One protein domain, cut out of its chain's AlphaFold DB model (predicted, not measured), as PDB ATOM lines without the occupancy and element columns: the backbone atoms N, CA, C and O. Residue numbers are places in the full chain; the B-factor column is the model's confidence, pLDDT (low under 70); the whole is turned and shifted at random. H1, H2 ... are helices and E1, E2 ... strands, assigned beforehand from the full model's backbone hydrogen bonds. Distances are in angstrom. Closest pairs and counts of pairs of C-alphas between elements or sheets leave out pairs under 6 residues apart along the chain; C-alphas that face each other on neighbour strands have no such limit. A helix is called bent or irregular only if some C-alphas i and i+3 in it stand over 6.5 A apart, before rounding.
ATOM      1  N   ARG A  68     276.737 261.424 207.518       60.97
ATOM      2  CA  ARG A  68     275.948 262.548 208.070       60.97
ATOM      3  C   ARG A  68     274.527 262.155 208.504       60.97
ATOM      4  O   ARG A  68     273.984 262.708 209.461       60.97
ATOM      5  N   TRP A  69     273.921 261.185 207.817       51.19
ATOM      6  CA  TRP A  69     272.595 260.664 208.147       51.19
ATOM      7  C   TRP A  69     272.572 259.848 209.452       51.19
ATOM      8  O   TRP A  69     271.589 259.930 210.185       51.19
ATOM      9  N   MET A  70     273.639 259.119 209.800       54.41
ATOM     10  CA  MET A  70     273.736 258.418 211.088       54.41
ATOM     11  C   MET A  70     273.851 259.414 212.238       54.41
ATOM     12  O   MET A  70     273.128 259.294 213.227       54.41
ATOM     13  N   THR A  71     274.685 260.448 212.089       66.94
ATOM     14  CA  THR A  71     274.795 261.535 213.074       66.94
ATOM     15  C   THR A  71     273.448 262.233 213.275       66.94
ATOM     16  O   THR A  71     273.037 262.486 214.409       66.94
ATOM     17  N   TYR A  72     272.706 262.474 212.188       64.88
ATOM     18  CA  TYR A  72     271.352 263.024 212.242       64.88
ATOM     19  C   TYR A  72     270.376 262.113 213.005       64.88
ATOM     20  O   TYR A  72     269.671 262.585 213.898       64.88
ATOM     21  N   LEU A  73     270.353 260.807 212.713       63.50
ATOM     22  CA  LEU A  73     269.490 259.844 213.408       63.50
ATOM     23  C   LEU A  73     269.837 259.720 214.898       63.50
ATOM     24  O   LEU A  73     268.937 259.722 215.740       63.50
ATOM     25  N   LYS A  74     271.131 259.677 215.243       71.38
ATOM     26  CA  LYS A  74     271.601 259.707 216.637       71.38
ATOM     27  C   LYS A  74     271.153 260.989 217.342       71.38
ATOM     28  O   LYS A  74     270.651 260.924 218.465       71.38
ATOM     29  N   GLY A  75     271.252 262.136 216.666       72.81
ATOM     30  CA  GLY A  75     270.755 263.420 217.160       72.81
ATOM     31  C   GLY A  75     269.246 263.408 217.428       72.81
ATOM     32  O   GLY A  75     268.809 263.829 218.499       72.81
ATOM     33  N   GLN A  76     268.446 262.857 216.511       74.38
ATOM     34  CA  GLN A  76     266.997 262.699 216.693       74.38
ATOM     35  C   GLN A  76     266.672 261.811 217.905       74.38
ATOM     36  O   GLN A  76     265.837 262.187 218.727       74.38
ATOM     37  N   GLN A  77     267.367 260.681 218.077       76.38
ATOM     38  CA  GLN A  77     267.188 259.793 219.235       76.38
ATOM     39  C   GLN A  77     267.579 260.465 220.561       76.38
ATOM     40  O   GLN A  77     266.910 260.280 221.579       76.38
ATOM     41  N   PHE A  78     268.635 261.282 220.568       81.62
ATOM     42  CA  PHE A  78     269.023 262.052 221.750       81.62
ATOM     43  C   PHE A  78     267.951 263.082 222.133       81.62
ATOM     44  O   PHE A  78     267.532 263.153 223.292       81.62
ATOM     45  N   VAL A  79     267.445 263.839 221.152       82.00
ATOM     46  CA  VAL A  79     266.348 264.797 221.357       82.00
ATOM     47  C   VAL A  79     265.098 264.084 221.871       82.00
ATOM     48  O   VAL A  79     264.485 264.552 222.831       82.00
ATOM     49  N   LYS A  80     264.762 262.927 221.289       83.69
ATOM     50  CA  LYS A  80     263.646 262.075 221.709       83.69
ATOM     51  C   LYS A  80     263.737 261.713 223.194       83.69
ATOM     52  O   LYS A  80     262.793 261.962 223.942       83.69
ATOM     53  N   LYS A  81     264.891 261.208 223.648       83.38
ATOM     54  CA  LYS A  81     265.132 260.856 225.061       83.38
ATOM     55  C   LYS A  81     264.987 262.061 225.991       83.38
ATOM     56  O   LYS A  81     264.318 261.965 227.019       83.38
ATOM     57  N   ARG A  82     265.569 263.209 225.623       84.88
ATOM     58  CA  ARG A  82     265.492 264.440 226.426       84.88
ATOM     59  C   ARG A  82     264.056 264.957 226.551       84.88
ATOM     60  O   ARG A  82     263.645 265.369 227.633       84.88
ATOM     61  N   LEU A  83     263.284 264.918 225.463       82.00
ATOM     62  CA  LEU A  83     261.875 265.315 225.477       82.00
ATOM     63  C   LEU A  83     261.014 264.346 226.289       82.00
ATOM     64  O   LEU A  83     260.175 264.813 227.053       82.00
ATOM     65  N   LYS A  84     261.260 263.032 226.201       79.69
ATOM     66  CA  LYS A  84     260.588 262.030 227.045       79.69
ATOM     67  C   LYS A  84     260.801 262.319 228.530       79.69
ATOM     68  O   LYS A  84     259.834 262.393 229.277       79.69
ATOM     69  N   ALA A  85     262.043 262.581 228.947       79.88
ATOM     70  CA  ALA A  85     262.346 262.938 230.333       79.88
ATOM     71  C   ALA A  85     261.597 264.207 230.786       79.88
ATOM     72  O   ALA A  85     261.010 264.228 231.866       79.88
ATOM     73  N   LYS A  86     261.549 265.240 229.930       79.00
ATOM     74  CA  LYS A  86     260.797 266.472 230.205       79.00
ATOM     75  C   LYS A  86     259.291 266.212 230.335       79.00
ATOM     76  O   LYS A  86     258.681 266.711 231.273       79.00
ATOM     77  N   LEU A  87     258.703 265.424 229.431       73.44
ATOM     78  CA  LEU A  87     257.273 265.085 229.450       73.44
ATOM     79  C   LEU A  87     256.886 264.204 230.648       73.44
ATOM     80  O   LEU A  87     255.800 264.350 231.208       73.44
ATOM     81  N   ASN A  88     257.779 263.314 231.079       70.69
ATOM     82  CA  ASN A  88     257.588 262.532 232.300       70.69
ATOM     83  C   ASN A  88     257.557 263.446 233.534       70.69
ATOM     84  O   ASN A  88     256.694 263.288 234.398       70.69
ATOM     85  N   ALA A  89     258.443 264.445 233.587       65.19
ATOM     86  CA  ALA A  89     258.486 265.418 234.677       65.19
ATOM     87  C   ALA A  89     257.238 266.320 234.731       65.19
ATOM     88  O   ALA A  89     256.797 266.690 235.818       65.19
ATOM     89  N   THR A  90     256.616 266.633 233.588       59.75
ATOM     90  CA  THR A  90     255.406 267.471 233.534       59.75
ATOM     91  C   THR A  90     254.124 266.748 233.955       59.75
ATOM     92  O   THR A  90     253.057 267.351 233.893       59.75
ATOM     93  N   LYS A  91     254.180 265.473 234.384       58.81
ATOM     94  CA  LYS A  91     252.998 264.666 234.765       58.81
ATOM     95  C   LYS A  91     251.931 264.553 233.659       58.81
ATOM     96  O   LYS A  91     250.818 264.120 233.936       58.81
ATOM     97  N   VAL A  92     252.282 264.869 232.408       56.91
ATOM     98  CA  VAL A  92     251.417 264.680 231.226       56.91
ATOM     99  C   VAL A  92     251.058 263.198 231.063       56.91
ATOM    100  O   VAL A  92     249.963 262.860 230.636       56.91
ATOM    101  N   TRP A  93     251.950 262.314 231.515       54.47
ATOM    102  CA  TRP A  93     251.767 260.863 231.578       54.47
ATOM    103  C   TRP A  93     251.032 260.361 232.832       54.47
ATOM    104  O   TRP A  93     251.249 259.229 233.264       54.47
ATOM    105  N   LYS A  94     250.169 261.159 233.470       48.31
ATOM    106  CA  LYS A  94     249.349 260.632 234.570       48.31
ATOM    107  C   LYS A  94     248.266 259.694 234.022       48.31
ATOM    108  O   LYS A  94     247.238 260.128 233.516       48.31
ATOM    109  N   TYR A 119     254.636 241.598 230.766       41.34
ATOM    110  CA  TYR A 119     254.579 241.899 229.338       41.34
ATOM    111  C   TYR A 119     253.289 242.669 229.009       41.34
ATOM    112  O   TYR A 119     252.222 242.074 228.835       41.34
ATOM    113  N   ASN A 120     253.358 244.000 228.897       57.97
ATOM    114  CA  ASN A 120     252.390 244.705 228.049       57.97
ATOM    115  C   ASN A 120     252.589 244.155 226.635       57.97
ATOM    116  O   ASN A 120     253.709 244.219 226.122       57.97
ATOM    117  N   ARG A 121     251.543 243.571 226.029       68.38
ATOM    118  CA  ARG A 121     251.629 243.061 224.652       68.38
ATOM    119  C   ARG A 121     252.160 244.179 223.763       68.38
ATOM    120  O   ARG A 121     251.535 245.231 223.655       68.38
ATOM    121  N   ARG A 122     253.308 243.961 223.130       81.06
ATOM    122  CA  ARG A 122     253.932 244.977 222.282       81.06
ATOM    123  C   ARG A 122     253.268 244.929 220.920       81.06
ATOM    124  O   ARG A 122     253.462 243.976 220.163       81.06
ATOM    125  N   VAL A 123     252.493 245.961 220.609       87.50
ATOM    126  CA  VAL A 123     251.771 246.072 219.339       87.50
ATOM    127  C   VAL A 123     252.589 246.889 218.341       87.50
ATOM    128  O   VAL A 123     252.911 248.053 218.587       87.50
ATOM    129  N   ALA A 124     252.899 246.301 217.188       91.62
ATOM    130  CA  ALA A 124     253.428 247.022 216.039       91.62
ATOM    131  C   ALA A 124     252.280 247.646 215.240       91.62
ATOM    132  O   ALA A 124     251.392 246.940 214.767       91.62
ATOM    133  N   LEU A 125     252.325 248.959 215.023       94.19
ATOM    134  CA  LEU A 125     251.506 249.649 214.029       94.19
ATOM    135  C   LEU A 125     252.307 249.688 212.725       94.19
ATOM    136  O   LEU A 125     253.003 250.667 212.434       94.19
ATOM    137  N   GLY A 126     252.271 248.575 211.995       93.12
ATOM    138  CA  GLY A 126     253.052 248.353 210.783       93.12
ATOM    139  C   GLY A 126     252.374 248.936 209.549       93.12
ATOM    140  O   GLY A 126     251.157 248.858 209.399       93.12
ATOM    141  N   SER A 127     253.147 249.538 208.651       93.44
ATOM    142  CA  SER A 127     252.622 250.051 207.378       93.44
ATOM    143  C   SER A 127     253.745 250.359 206.397       93.44
ATOM    144  O   SER A 127     254.835 250.733 206.824       93.44
ATOM    145  N   PHE A 128     253.475 250.320 205.096       93.06
ATOM    146  CA  PHE A 128     254.341 251.003 204.135       93.06
ATOM    147  C   PHE A 128     254.237 252.542 204.330       93.06
ATOM    148  O   PHE A 128     253.163 253.040 204.697       93.06
ATOM    149  N   PRO A 129     255.320 253.328 204.150       92.12
ATOM    150  CA  PRO A 129     255.253 254.792 204.220       92.12
ATOM    151  C   PRO A 129     254.194 255.380 203.273       92.12
ATOM    152  O   PRO A 129     254.054 254.943 202.142       92.12
ATOM    153  N   GLY A 130     253.414 256.364 203.722       92.38
ATOM    154  CA  GLY A 130     252.303 256.912 202.925       92.38
ATOM    155  C   GLY A 130     250.980 256.134 203.025       92.38
ATOM    156  O   GLY A 130     249.962 256.611 202.525       92.38
ATOM    157  N   SER A 131     250.920 255.007 203.746       95.19
ATOM    158  CA  SER A 131     249.669 254.247 203.947       95.19
ATOM    159  C   SER A 131     248.727 254.806 205.027       95.19
ATOM    160  O   SER A 131     247.703 254.197 205.312       95.19
ATOM    161  N   GLY A 132     249.036 255.952 205.645       93.88
ATOM    162  CA  GLY A 132     248.121 256.617 206.592       93.88
ATOM    163  C   GLY A 132     248.303 256.256 208.073       93.88
ATOM    164  O   GLY A 132     247.398 256.464 208.875       93.88
ATOM    165  N   ASN A 133     249.475 255.767 208.484       94.38
ATOM    166  CA  ASN A 133     249.731 255.414 209.888       94.38
ATOM    167  C   ASN A 133     249.572 256.600 210.858       94.38
ATOM    168  O   ASN A 133     248.972 256.456 211.915       94.38
ATOM    169  N   THR A 134     250.057 257.793 210.490       92.38
ATOM    170  CA  THR A 134     249.889 259.006 211.313       92.38
ATOM    171  C   THR A 134     248.408 259.346 211.524       92.38
ATOM    172  O   THR A 134     248.026 259.724 212.628       92.38
ATOM    173  N   TRP A 135     247.568 259.142 210.503       93.31
ATOM    174  CA  TRP A 135     246.120 259.326 210.610       93.31
ATOM    175  C   TRP A 135     245.483 258.284 211.536       93.31
ATOM    176  O   TRP A 135     244.742 258.664 212.436       93.31
ATOM    177  N   LEU A 136     245.843 257.000 211.409       94.00
ATOM    178  CA  LEU A 136     245.375 255.953 212.330       94.00
ATOM    179  C   LEU A 136     245.743 256.268 213.785       94.00
ATOM    180  O   LEU A 136     244.917 256.124 214.681       94.00
ATOM    181  N   ARG A 137     246.980 256.714 214.027       93.06
ATOM    182  CA  ARG A 137     247.451 257.101 215.364       93.06
ATOM    183  C   ARG A 137     246.650 258.255 215.946       93.06
ATOM    184  O   ARG A 137     246.312 258.214 217.125       93.06
ATOM    185  N   HIS A 138     246.354 259.263 215.126       91.31
ATOM    186  CA  HIS A 138     245.508 260.380 215.522       91.31
ATOM    187  C   HIS A 138     244.092 259.905 215.838       91.31
ATOM    188  O   HIS A 138     243.582 260.217 216.905       91.31
ATOM    189  N   LEU A 139     243.481 259.124 214.939       90.69
ATOM    190  CA  LEU A 139     242.142 258.574 215.123       90.69
ATOM    191  C   LEU A 139     242.053 257.792 216.435       90.69
ATOM    192  O   LEU A 139     241.162 258.048 217.230       90.69
ATOM    193  N   PHE A 140     243.010 256.901 216.688       86.25
ATOM    194  CA  PHE A 140     243.075 256.133 217.926       86.25
ATOM    195  C   PHE A 140     243.181 257.037 219.157       86.25
ATOM    196  O   PHE A 140     242.482 256.819 220.142       86.25
ATOM    197  N   HIS A 141     244.025 258.070 219.100       84.69
ATOM    198  CA  HIS A 141     244.165 259.007 220.206       84.69
ATOM    199  C   HIS A 141     242.870 259.779 220.478       84.69
ATOM    200  O   HIS A 141     242.442 259.827 221.623       84.69
ATOM    201  N   VAL A 142     242.217 260.338 219.457       83.19
ATOM    202  CA  VAL A 142     241.000 261.141 219.672       83.19
ATOM    203  C   VAL A 142     239.789 260.300 220.065       83.19
ATOM    204  O   VAL A 142     238.910 260.803 220.753       83.19
ATOM    205  N   THR A 143     239.727 259.027 219.663       79.75
ATOM    206  CA  THR A 143     238.606 258.148 220.030       79.75
ATOM    207  C   THR A 143     238.785 257.480 221.388       79.75
ATOM    208  O   THR A 143     237.791 257.184 222.043       79.75
ATOM    209  N   THR A 144     240.024 257.226 221.824       74.94
ATOM    210  CA  THR A 144     240.298 256.469 223.064       74.94
ATOM    211  C   THR A 144     240.970 257.287 224.163       74.94
ATOM    212  O   THR A 144     241.043 256.841 225.306       74.94
ATOM    213  N   GLY A 145     241.537 258.445 223.829       73.88
ATOM    214  CA  GLY A 145     242.432 259.200 224.704       73.88
ATOM    215  C   GLY A 145     243.828 258.588 224.871       73.88
ATOM    216  O   GLY A 145     244.698 259.215 225.474       73.88
ATOM    217  N   VAL A 146     244.084 257.388 224.340       78.12
ATOM    218  CA  VAL A 146     245.339 256.656 224.553       78.12
ATOM    219  C   VAL A 146     246.363 256.991 223.474       78.12
ATOM    220  O   VAL A 146     246.078 257.023 222.278       78.12
ATOM    221  N   TRP A 147     247.601 257.234 223.902       84.19
ATOM    222  CA  TRP A 147     248.700 257.569 223.006       84.19
ATOM    223  C   TRP A 147     249.261 256.347 222.277       84.19
ATOM    224  O   TRP A 147     249.243 255.213 222.759       84.19
ATOM    225  N   THR A 148     249.840 256.608 221.108       90.12
ATOM    226  CA  THR A 148     250.626 255.639 220.339       90.12
ATOM    227  C   THR A 148     252.054 256.143 220.177       90.12
ATOM    228  O   THR A 148     252.292 257.328 219.910       90.12
ATOM    229  N   GLY A 149     253.006 255.229 220.321       90.81
ATOM    230  CA  GLY A 149     254.425 255.492 220.163       90.81
ATOM    231  C   GLY A 149     254.899 255.428 218.716       90.81
ATOM    232  O   GLY A 149     254.155 255.118 217.780       90.81
ATOM    233  N   SER A 150     256.185 255.696 218.534       91.38
ATOM    234  CA  SER A 150     256.872 255.642 217.245       91.38
ATOM    235  C   SER A 150     258.279 255.126 217.484       91.38
ATOM    236  O   SER A 150     258.923 255.550 218.437       91.38
ATOM    237  N   LEU A 151     258.798 254.220 216.653       88.56
ATOM    238  CA  LEU A 151     260.233 253.907 216.725       88.56
ATOM    239  C   LEU A 151     261.088 255.072 216.229       88.56
ATOM    240  O   LEU A 151     262.190 255.308 216.727       88.56
ATOM    241  N   TYR A 152     260.536 255.835 215.296       85.31
ATOM    242  CA  TYR A 152     261.141 257.031 214.740       85.31
ATOM    243  C   TYR A 152     260.877 258.237 215.650       85.31
ATOM    244  O   TYR A 152     260.207 258.125 216.680       85.31
ATOM    245  N   PHE A 153     261.444 259.390 215.304       86.56
ATOM    246  CA  PHE A 153     261.121 260.642 215.974       86.56
ATOM    247  C   PHE A 153     260.960 261.753 214.946       86.56
ATOM    248  O   PHE A 153     261.887 262.055 214.194       86.56
ATOM    249  N   ASP A 154     259.774 262.354 214.933       86.75
ATOM    250  CA  ASP A 154     259.476 263.541 214.147       86.75
ATOM    251  C   ASP A 154     259.148 264.722 215.067       86.75
ATOM    252  O   ASP A 154     258.087 264.808 215.695       86.75
ATOM    253  N   LYS A 155     260.074 265.682 215.117       85.50
ATOM    254  CA  LYS A 155     259.938 266.894 215.929       85.50
ATOM    255  C   LYS A 155     258.729 267.748 215.529       85.50
ATOM    256  O   LYS A 155     258.159 268.395 216.407       85.50
ATOM    257  N   LYS A 156     258.348 267.792 214.244       86.38
ATOM    258  CA  LYS A 156     257.188 268.571 213.778       86.38
ATOM    259  C   LYS A 156     255.894 267.932 214.282       86.38
ATOM    260  O   LYS A 156     255.065 268.644 214.837       86.38
ATOM    261  N   LEU A 157     255.765 266.604 214.187       87.06
ATOM    262  CA  LEU A 157     254.600 265.885 214.725       87.06
ATOM    263  C   LEU A 157     254.493 266.032 216.245       87.06
ATOM    264  O   LEU A 157     253.417 266.340 216.752       87.06
ATOM    265  N   CYS A 158     255.606 265.882 216.968       86.31
ATOM    266  CA  CYS A 158     255.618 266.052 218.422       86.31
ATOM    267  C   CYS A 158     255.171 267.463 218.841       86.31
ATOM    268  O   CYS A 158     254.390 267.603 219.779       86.31
ATOM    269  N   LYS A 159     255.630 268.507 218.135       84.56
ATOM    270  CA  LYS A 159     255.176 269.891 218.354       84.56
ATOM    271  C   LYS A 159     253.705 270.100 217.991       84.56
ATOM    272  O   LYS A 159     253.049 270.909 218.631       84.56
ATOM    273  N   GLY A 160     253.205 269.377 216.991       83.88
ATOM    274  CA  GLY A 160     251.806 269.398 216.562       83.88
ATOM    275  C   GLY A 160     250.855 268.577 217.439       83.88
ATOM    276  O   GLY A 160     249.732 268.336 217.019       83.88
ATOM    277  N   GLY A 161     251.290 268.115 218.617       83.81
ATOM    278  CA  GLY A 161     250.431 267.421 219.581       83.81
ATOM    279  C   GLY A 161     250.596 265.902 219.632       83.81
ATOM    280  O   GLY A 161     250.007 265.274 220.504       83.81
ATOM    281  N   PHE A 162     251.433 265.279 218.793       87.31
ATOM    282  CA  PHE A 162     251.741 263.843 218.909       87.31
ATOM    283  C   PHE A 162     252.748 263.592 220.038       87.31
ATOM    284  O   PHE A 162     253.906 263.250 219.798       87.31
ATOM    285  N   LEU A 163     252.322 263.761 221.288       86.75
ATOM    286  CA  LEU A 163     253.201 263.644 222.455       86.75
ATOM    287  C   LEU A 163     253.797 262.236 222.596       86.75
ATOM    288  O   LEU A 163     254.958 262.102 222.971       86.75
ATOM    289  N   GLY A 164     253.055 261.203 222.184       87.00
ATOM    290  CA  GLY A 164     253.542 259.822 222.120       87.00
ATOM    291  C   GLY A 164     254.701 259.586 221.139       87.00
ATOM    292  O   GLY A 164     255.325 258.536 221.191       87.00
ATOM    293  N   GLU A 165     255.066 260.540 220.272       90.38
ATOM    294  CA  GLU A 165     256.203 260.397 219.341       90.38
ATOM    295  C   GLU A 165     257.538 260.122 220.054       90.38
ATOM    296  O   GLU A 165     258.462 259.556 219.467       90.38
ATOM    297  N   VAL A 166     257.641 260.491 221.335       87.75
ATOM    298  CA  VAL A 166     258.825 260.228 222.161       87.75
ATOM    299  C   VAL A 166     258.873 258.813 222.740       87.75
ATOM    300  O   VAL A 166     259.932 258.387 223.203       87.75
ATOM    301  N   SER A 167     257.760 258.080 222.710       86.81
ATOM    302  CA  SER A 167     257.629 256.751 223.304       86.81
ATOM    303  C   SER A 167     258.090 255.660 222.346       86.81
ATOM    304  O   SER A 167     257.764 255.660 221.157       86.81
ATOM    305  N   ASP A 168     258.866 254.726 222.881       85.62
ATOM    306  CA  ASP A 168     259.403 253.552 222.205       85.62
ATOM    307  C   ASP A 168     258.661 252.281 222.642       85.62
ATOM    308  O   ASP A 168     257.744 252.317 223.456       85.62
ATOM    309  N   CYS A 169     259.046 251.135 222.085       82.94
ATOM    310  CA  CYS A 169     258.365 249.857 222.309       82.94
ATOM    311  C   CYS A 169     258.505 249.255 223.707       82.94
ATOM    312  O   CYS A 169     257.888 248.228 223.986       82.94
ATOM    313  N   PHE A 170     259.287 249.885 224.579       80.88
ATOM    314  CA  PHE A 170     259.400 249.512 225.985       80.88
ATOM    315  C   PHE A 170     258.554 250.406 226.887       80.88
ATOM    316  O   PHE A 170     258.542 250.212 228.097       80.88
ATOM    317  N   ASP A 171     257.862 251.386 226.310       77.44
ATOM    318  CA  ASP A 171     257.016 252.298 227.045       77.44
ATOM    319  C   ASP A 171     255.636 251.668 227.298       77.44
ATOM    320  O   ASP A 171     254.859 251.505 226.356       77.44
ATOM    321  N   PRO A 172     255.292 251.315 228.550       71.88
ATOM    322  CA  PRO A 172     253.997 250.718 228.854       71.88
ATOM    323  C   PRO A 172     252.849 251.733 228.765       71.88
ATOM    324  O   PRO A 172     251.688 251.358 228.904       71.88
ATOM    325  N   SER A 173     253.162 253.017 228.570       73.44
ATOM    326  CA  SER A 173     252.185 254.102 228.527       73.44
ATOM    327  C   SER A 173     251.486 254.264 227.164       73.44
ATOM    328  O   SER A 173     250.521 255.015 227.033       73.44
ATOM    329  N   VAL A 174     251.939 253.549 226.133       79.12
ATOM    330  CA  VAL A 174     251.372 253.638 224.780       79.12
ATOM    331  C   VAL A 174     250.779 252.313 224.330       79.12
ATOM    332  O   VAL A 174     251.272 251.243 224.672       79.12
ATOM    333  N   PHE A 175     249.725 252.387 223.520       83.75
ATOM    334  CA  PHE A 175     249.038 251.196 223.013       83.75
ATOM    335  C   PHE A 175     249.880 250.401 222.004       83.75
ATOM    336  O   PHE A 175     249.913 249.174 222.026       83.75
ATOM    337  N   GLY A 176     250.555 251.100 221.093       88.12
ATOM    338  CA  GLY A 176     251.311 250.478 220.013       88.12
ATOM    339  C   GLY A 176     252.305 251.437 219.384       88.12
ATOM    340  O   GLY A 176     252.246 252.646 219.616       88.12
ATOM    341  N   ILE A 177     253.228 250.891 218.597       92.00
ATOM    342  CA  ILE A 177     254.400 251.606 218.088       92.00
ATOM    343  C   ILE A 177     254.399 251.620 216.570       92.00
ATOM    344  O   ILE A 177     254.420 250.568 215.932       92.00
ATOM    345  N   LYS A 178     254.438 252.816 215.983       93.75
ATOM    346  CA  LYS A 178     254.627 252.990 214.541       93.75
ATOM    347  C   LYS A 178     255.957 252.413 214.074       93.75
ATOM    348  O   LYS A 178     257.017 252.826 214.556       93.75
ATOM    349  N   VAL A 179     255.879 251.544 213.067       92.31
ATOM    350  CA  VAL A 179     257.023 250.944 212.372       92.31
ATOM    351  C   VAL A 179     256.756 250.857 210.863       92.31
ATOM    352  O   VAL A 179     255.608 250.713 210.437       92.31
ATOM    353  N   HIS A 180     257.811 250.957 210.050       88.00
ATOM    354  CA  HIS A 180     257.720 250.817 208.589       88.00
ATOM    355  C   HIS A 180     258.555 249.657 208.046       88.00
ATOM    356  O   HIS A 180     258.117 248.964 207.134       88.00
ATOM    357  N   ASP A 181     259.742 249.434 208.606       76.75
ATOM    358  CA  ASP A 181     260.679 248.427 208.116       76.75
ATOM    359  C   ASP A 181     260.712 247.217 209.052       76.75
ATOM    360  O   ASP A 181     260.930 247.365 210.250       76.75
ATOM    361  N   LYS A 182     260.510 246.014 208.515       65.44
ATOM    362  CA  LYS A 182     260.555 244.770 209.293       65.44
ATOM    363  C   LYS A 182     261.982 244.326 209.638       65.44
ATOM    364  O   LYS A 182     262.139 243.529 210.554       65.44
ATOM    365  N   LEU A 183     263.004 244.807 208.923       60.41
ATOM    366  CA  LEU A 183     264.395 244.337 209.038       60.41
ATOM    367  C   LEU A 183     265.314 245.287 209.812       60.41
ATOM    368  O   LEU A 183     266.476 244.957 210.053       60.41
ATOM    369  N   HIS A 184     264.817 246.446 210.241       70.12
ATOM    370  CA  HIS A 184     265.633 247.375 211.012       70.12
ATOM    371  C   HIS A 184     265.956 246.794 212.400       70.12
ATOM    372  O   HIS A 184     265.067 246.312 213.104       70.12
ATOM    373  N   ALA A 185     267.219 246.880 212.833       70.38
ATOM    374  CA  ALA A 185     267.672 246.299 214.102       70.38
ATOM    375  C   ALA A 185     266.842 246.779 215.308       70.38
ATOM    376  O   ALA A 185     266.568 246.008 216.225       70.38
ATOM    377  N   ASP A 186     266.389 248.034 215.292       72.50
ATOM    378  CA  ASP A 186     265.550 248.585 216.363       72.50
ATOM    379  C   ASP A 186     264.134 247.997 216.394       72.50
ATOM    380  O   ASP A 186     263.549 247.883 217.466       72.50
ATOM    381  N   VAL A 187     263.603 247.569 215.247       80.00
ATOM    382  CA  VAL A 187     262.304 246.883 215.158       80.00
ATOM    383  C   VAL A 187     262.434 245.471 215.720       80.00
ATOM    384  O   VAL A 187     261.588 245.039 216.501       80.00
ATOM    385  N   MET A 188     263.538 244.786 215.408       78.31
ATOM    386  CA  MET A 188     263.825 243.452 215.943       78.31
ATOM    387  C   MET A 188     263.997 243.455 217.467       78.31
ATOM    388  O   MET A 188     263.476 242.562 218.131       78.31
ATOM    389  N   LYS A 189     264.641 244.483 218.040       82.00
ATOM    390  CA  LYS A 189     264.785 244.644 219.504       82.00
ATOM    391  C   LYS A 189     263.448 244.744 220.238       82.00
ATOM    392  O   LYS A 189     263.377 244.419 221.421       82.00
ATOM    393  N   CYS A 190     262.396 245.210 219.569       83.00
ATOM    394  CA  CYS A 190     261.097 245.377 220.203       83.00
ATOM    395  C   CYS A 190     260.384 244.056 220.474       83.00
ATOM    396  O   CYS A 190     259.585 244.017 221.404       83.00
ATOM    397  N   HIS A 191     260.675 242.988 219.719       81.94
ATOM    398  CA  HIS A 191     260.001 241.689 219.851       81.94
ATOM    399  C   HIS A 191     258.469 241.836 219.949       81.94
ATOM    400  O   HIS A 191     257.873 241.512 220.971       81.94
ATOM    401  N   PHE A 192     257.845 242.402 218.912       84.94
ATOM    402  CA  PHE A 192     256.399 242.636 218.896       84.94
ATOM    403  C   PHE A 192     255.601 241.325 218.957       84.94
ATOM    404  O   PHE A 192     255.913 240.367 218.250       84.94
ATOM    405  N   ASP A 193     254.543 241.315 219.769       82.25
ATOM    406  CA  ASP A 193     253.645 240.168 219.948       82.25
ATOM    407  C   ASP A 193     252.508 240.167 218.924       82.25
ATOM    408  O   ASP A 193     252.014 239.115 218.515       82.25
ATOM    409  N   VAL A 194     252.064 241.368 218.544       83.69
ATOM    410  CA  VAL A 194     250.903 241.611 217.687       83.69
ATOM    411  C   VAL A 194     251.260 242.680 216.666       83.69
ATOM    412  O   VAL A 194     251.994 243.621 216.967       83.69
ATOM    413  N   ILE A 195     250.704 242.560 215.464       89.25
ATOM    414  CA  ILE A 195     250.781 243.591 214.436       89.25
ATOM    415  C   ILE A 195     249.378 244.042 214.036       89.25
ATOM    416  O   ILE A 195     248.500 243.224 213.770       89.25
ATOM    417  N   VAL A 196     249.198 245.357 213.983       91.62
ATOM    418  CA  VAL A 196     248.121 246.026 213.260       91.62
ATOM    419  C   VAL A 196     248.740 246.522 211.962       91.62
ATOM    420  O   VAL A 196     249.556 247.448 211.974       91.62
ATOM    421  N   LEU A 197     248.407 245.863 210.854       93.62
ATOM    422  CA  LEU A 197     248.948 246.198 209.540       93.62
ATOM    423  C   LEU A 197     247.999 247.150 208.808       93.62
ATOM    424  O   LEU A 197     246.843 246.806 208.572       93.62
ATOM    425  N   VAL A 198     248.495 248.332 208.435       93.62
ATOM    426  CA  VAL A 198     247.743 249.320 207.647       93.62
ATOM    427  C   VAL A 198     248.108 249.184 206.178       93.62
ATOM    428  O   VAL A 198     249.239 249.480 205.773       93.62
ATOM    429  N   LEU A 199     247.127 248.764 205.384       93.44
ATOM    430  CA  LEU A 199     247.248 248.612 203.941       93.44
ATOM    431  C   LEU A 199     246.539 249.758 203.219       93.44
ATOM    432  O   LEU A 199     245.438 250.166 203.583       93.44
ATOM    433  N   ARG A 200     247.186 250.258 202.169       94.19
ATOM    434  CA  ARG A 200     246.655 251.246 201.228       94.19
ATOM    435  C   ARG A 200     247.142 250.854 199.838       94.19
ATOM    436  O   ARG A 200     248.212 250.259 199.720       94.19
ATOM    437  N   ASN A 201     246.357 251.188 198.814       94.75
ATOM    438  CA  ASN A 201     246.729 250.976 197.417       94.75
ATOM    439  C   ASN A 201     248.194 251.427 197.169       94.75
ATOM    440  O   ASN A 201     248.508 252.588 197.468       94.75
TER     441      ASN A 201
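What this domain is: This is residues 68 to 94 and 119 to 201 of the 243 residues of an uncharacterized protein of Ciona savignyi (UniProt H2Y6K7). A small sheet of three parallel strands and one long helix, H1, stand at opposite ends of the model, with H4 and residues 149 to 150 between them. H3 sits beside H4, while H2 and H5 reach the sheet with part of their length. The printed part has 110 residues, in the order H1 E1 H2 H3 H4 E2 H5 E3; the sheet runs E2, E1, E3, and the class is mixed, helices and strands. It is compact, with a radius of gyration of the C-alphas of 13.5 A, and rounded, spanning 39 by 38 by 29 A.

How they stand to each other: H1, residues 68 to 89, touches H4, residues 163 to 166, with residues 80 to 84 alone; the closest C-alphas, of Lys 80 and Val 166, are 5.2 A apart. H3, residues 155 to 159, and H4 touch only at the corner, C-alphas 158 and 165 being closest at 5.8 A. E1, residues 123 to 127, is the inner strand. N 124 and O 194 of E3, residues 194 to 198, are 2.8 A apart, and N 125 and O 177 of E2, residues 176 to 179, also 2.8 A. Residues 149 to 150 pair in parallel with residues 177 to 178. H2, residues 133 to 144, only grazes the sheet with residues 133 to 137; H5, residues 185 to 190, with residues 186 to 190. Every O i to N i+4 pair is within hydrogen-bond range in H1, H2 and H3, and 1 of 2 in H5; H4 is too short for one.

Where its parts are: H1 runs 32.0 A from C-alpha 68 at (275.948, 262.548, 208.070). H2 is 16.2 A long, E1 12.6 A and E3 13.0 A, ending at C-alpha 198, (247.743, 249.320, 207.647). H4 is irregular, but only just: C-alphas 163 and 166 are 6.6 A apart.

The domain as a whole: The C-alphas farthest apart, of Ala 89 and Asn 201, are 41.7 A apart. Residues 95 to 118 are not printed; C-alphas 94 and 119 are 20.1 A apart across the cut. Of the links printed whole, none is long. pLDDT is under 70 at residues 68 to 73, 89 to 94, 119 to 121 and 182 to 183.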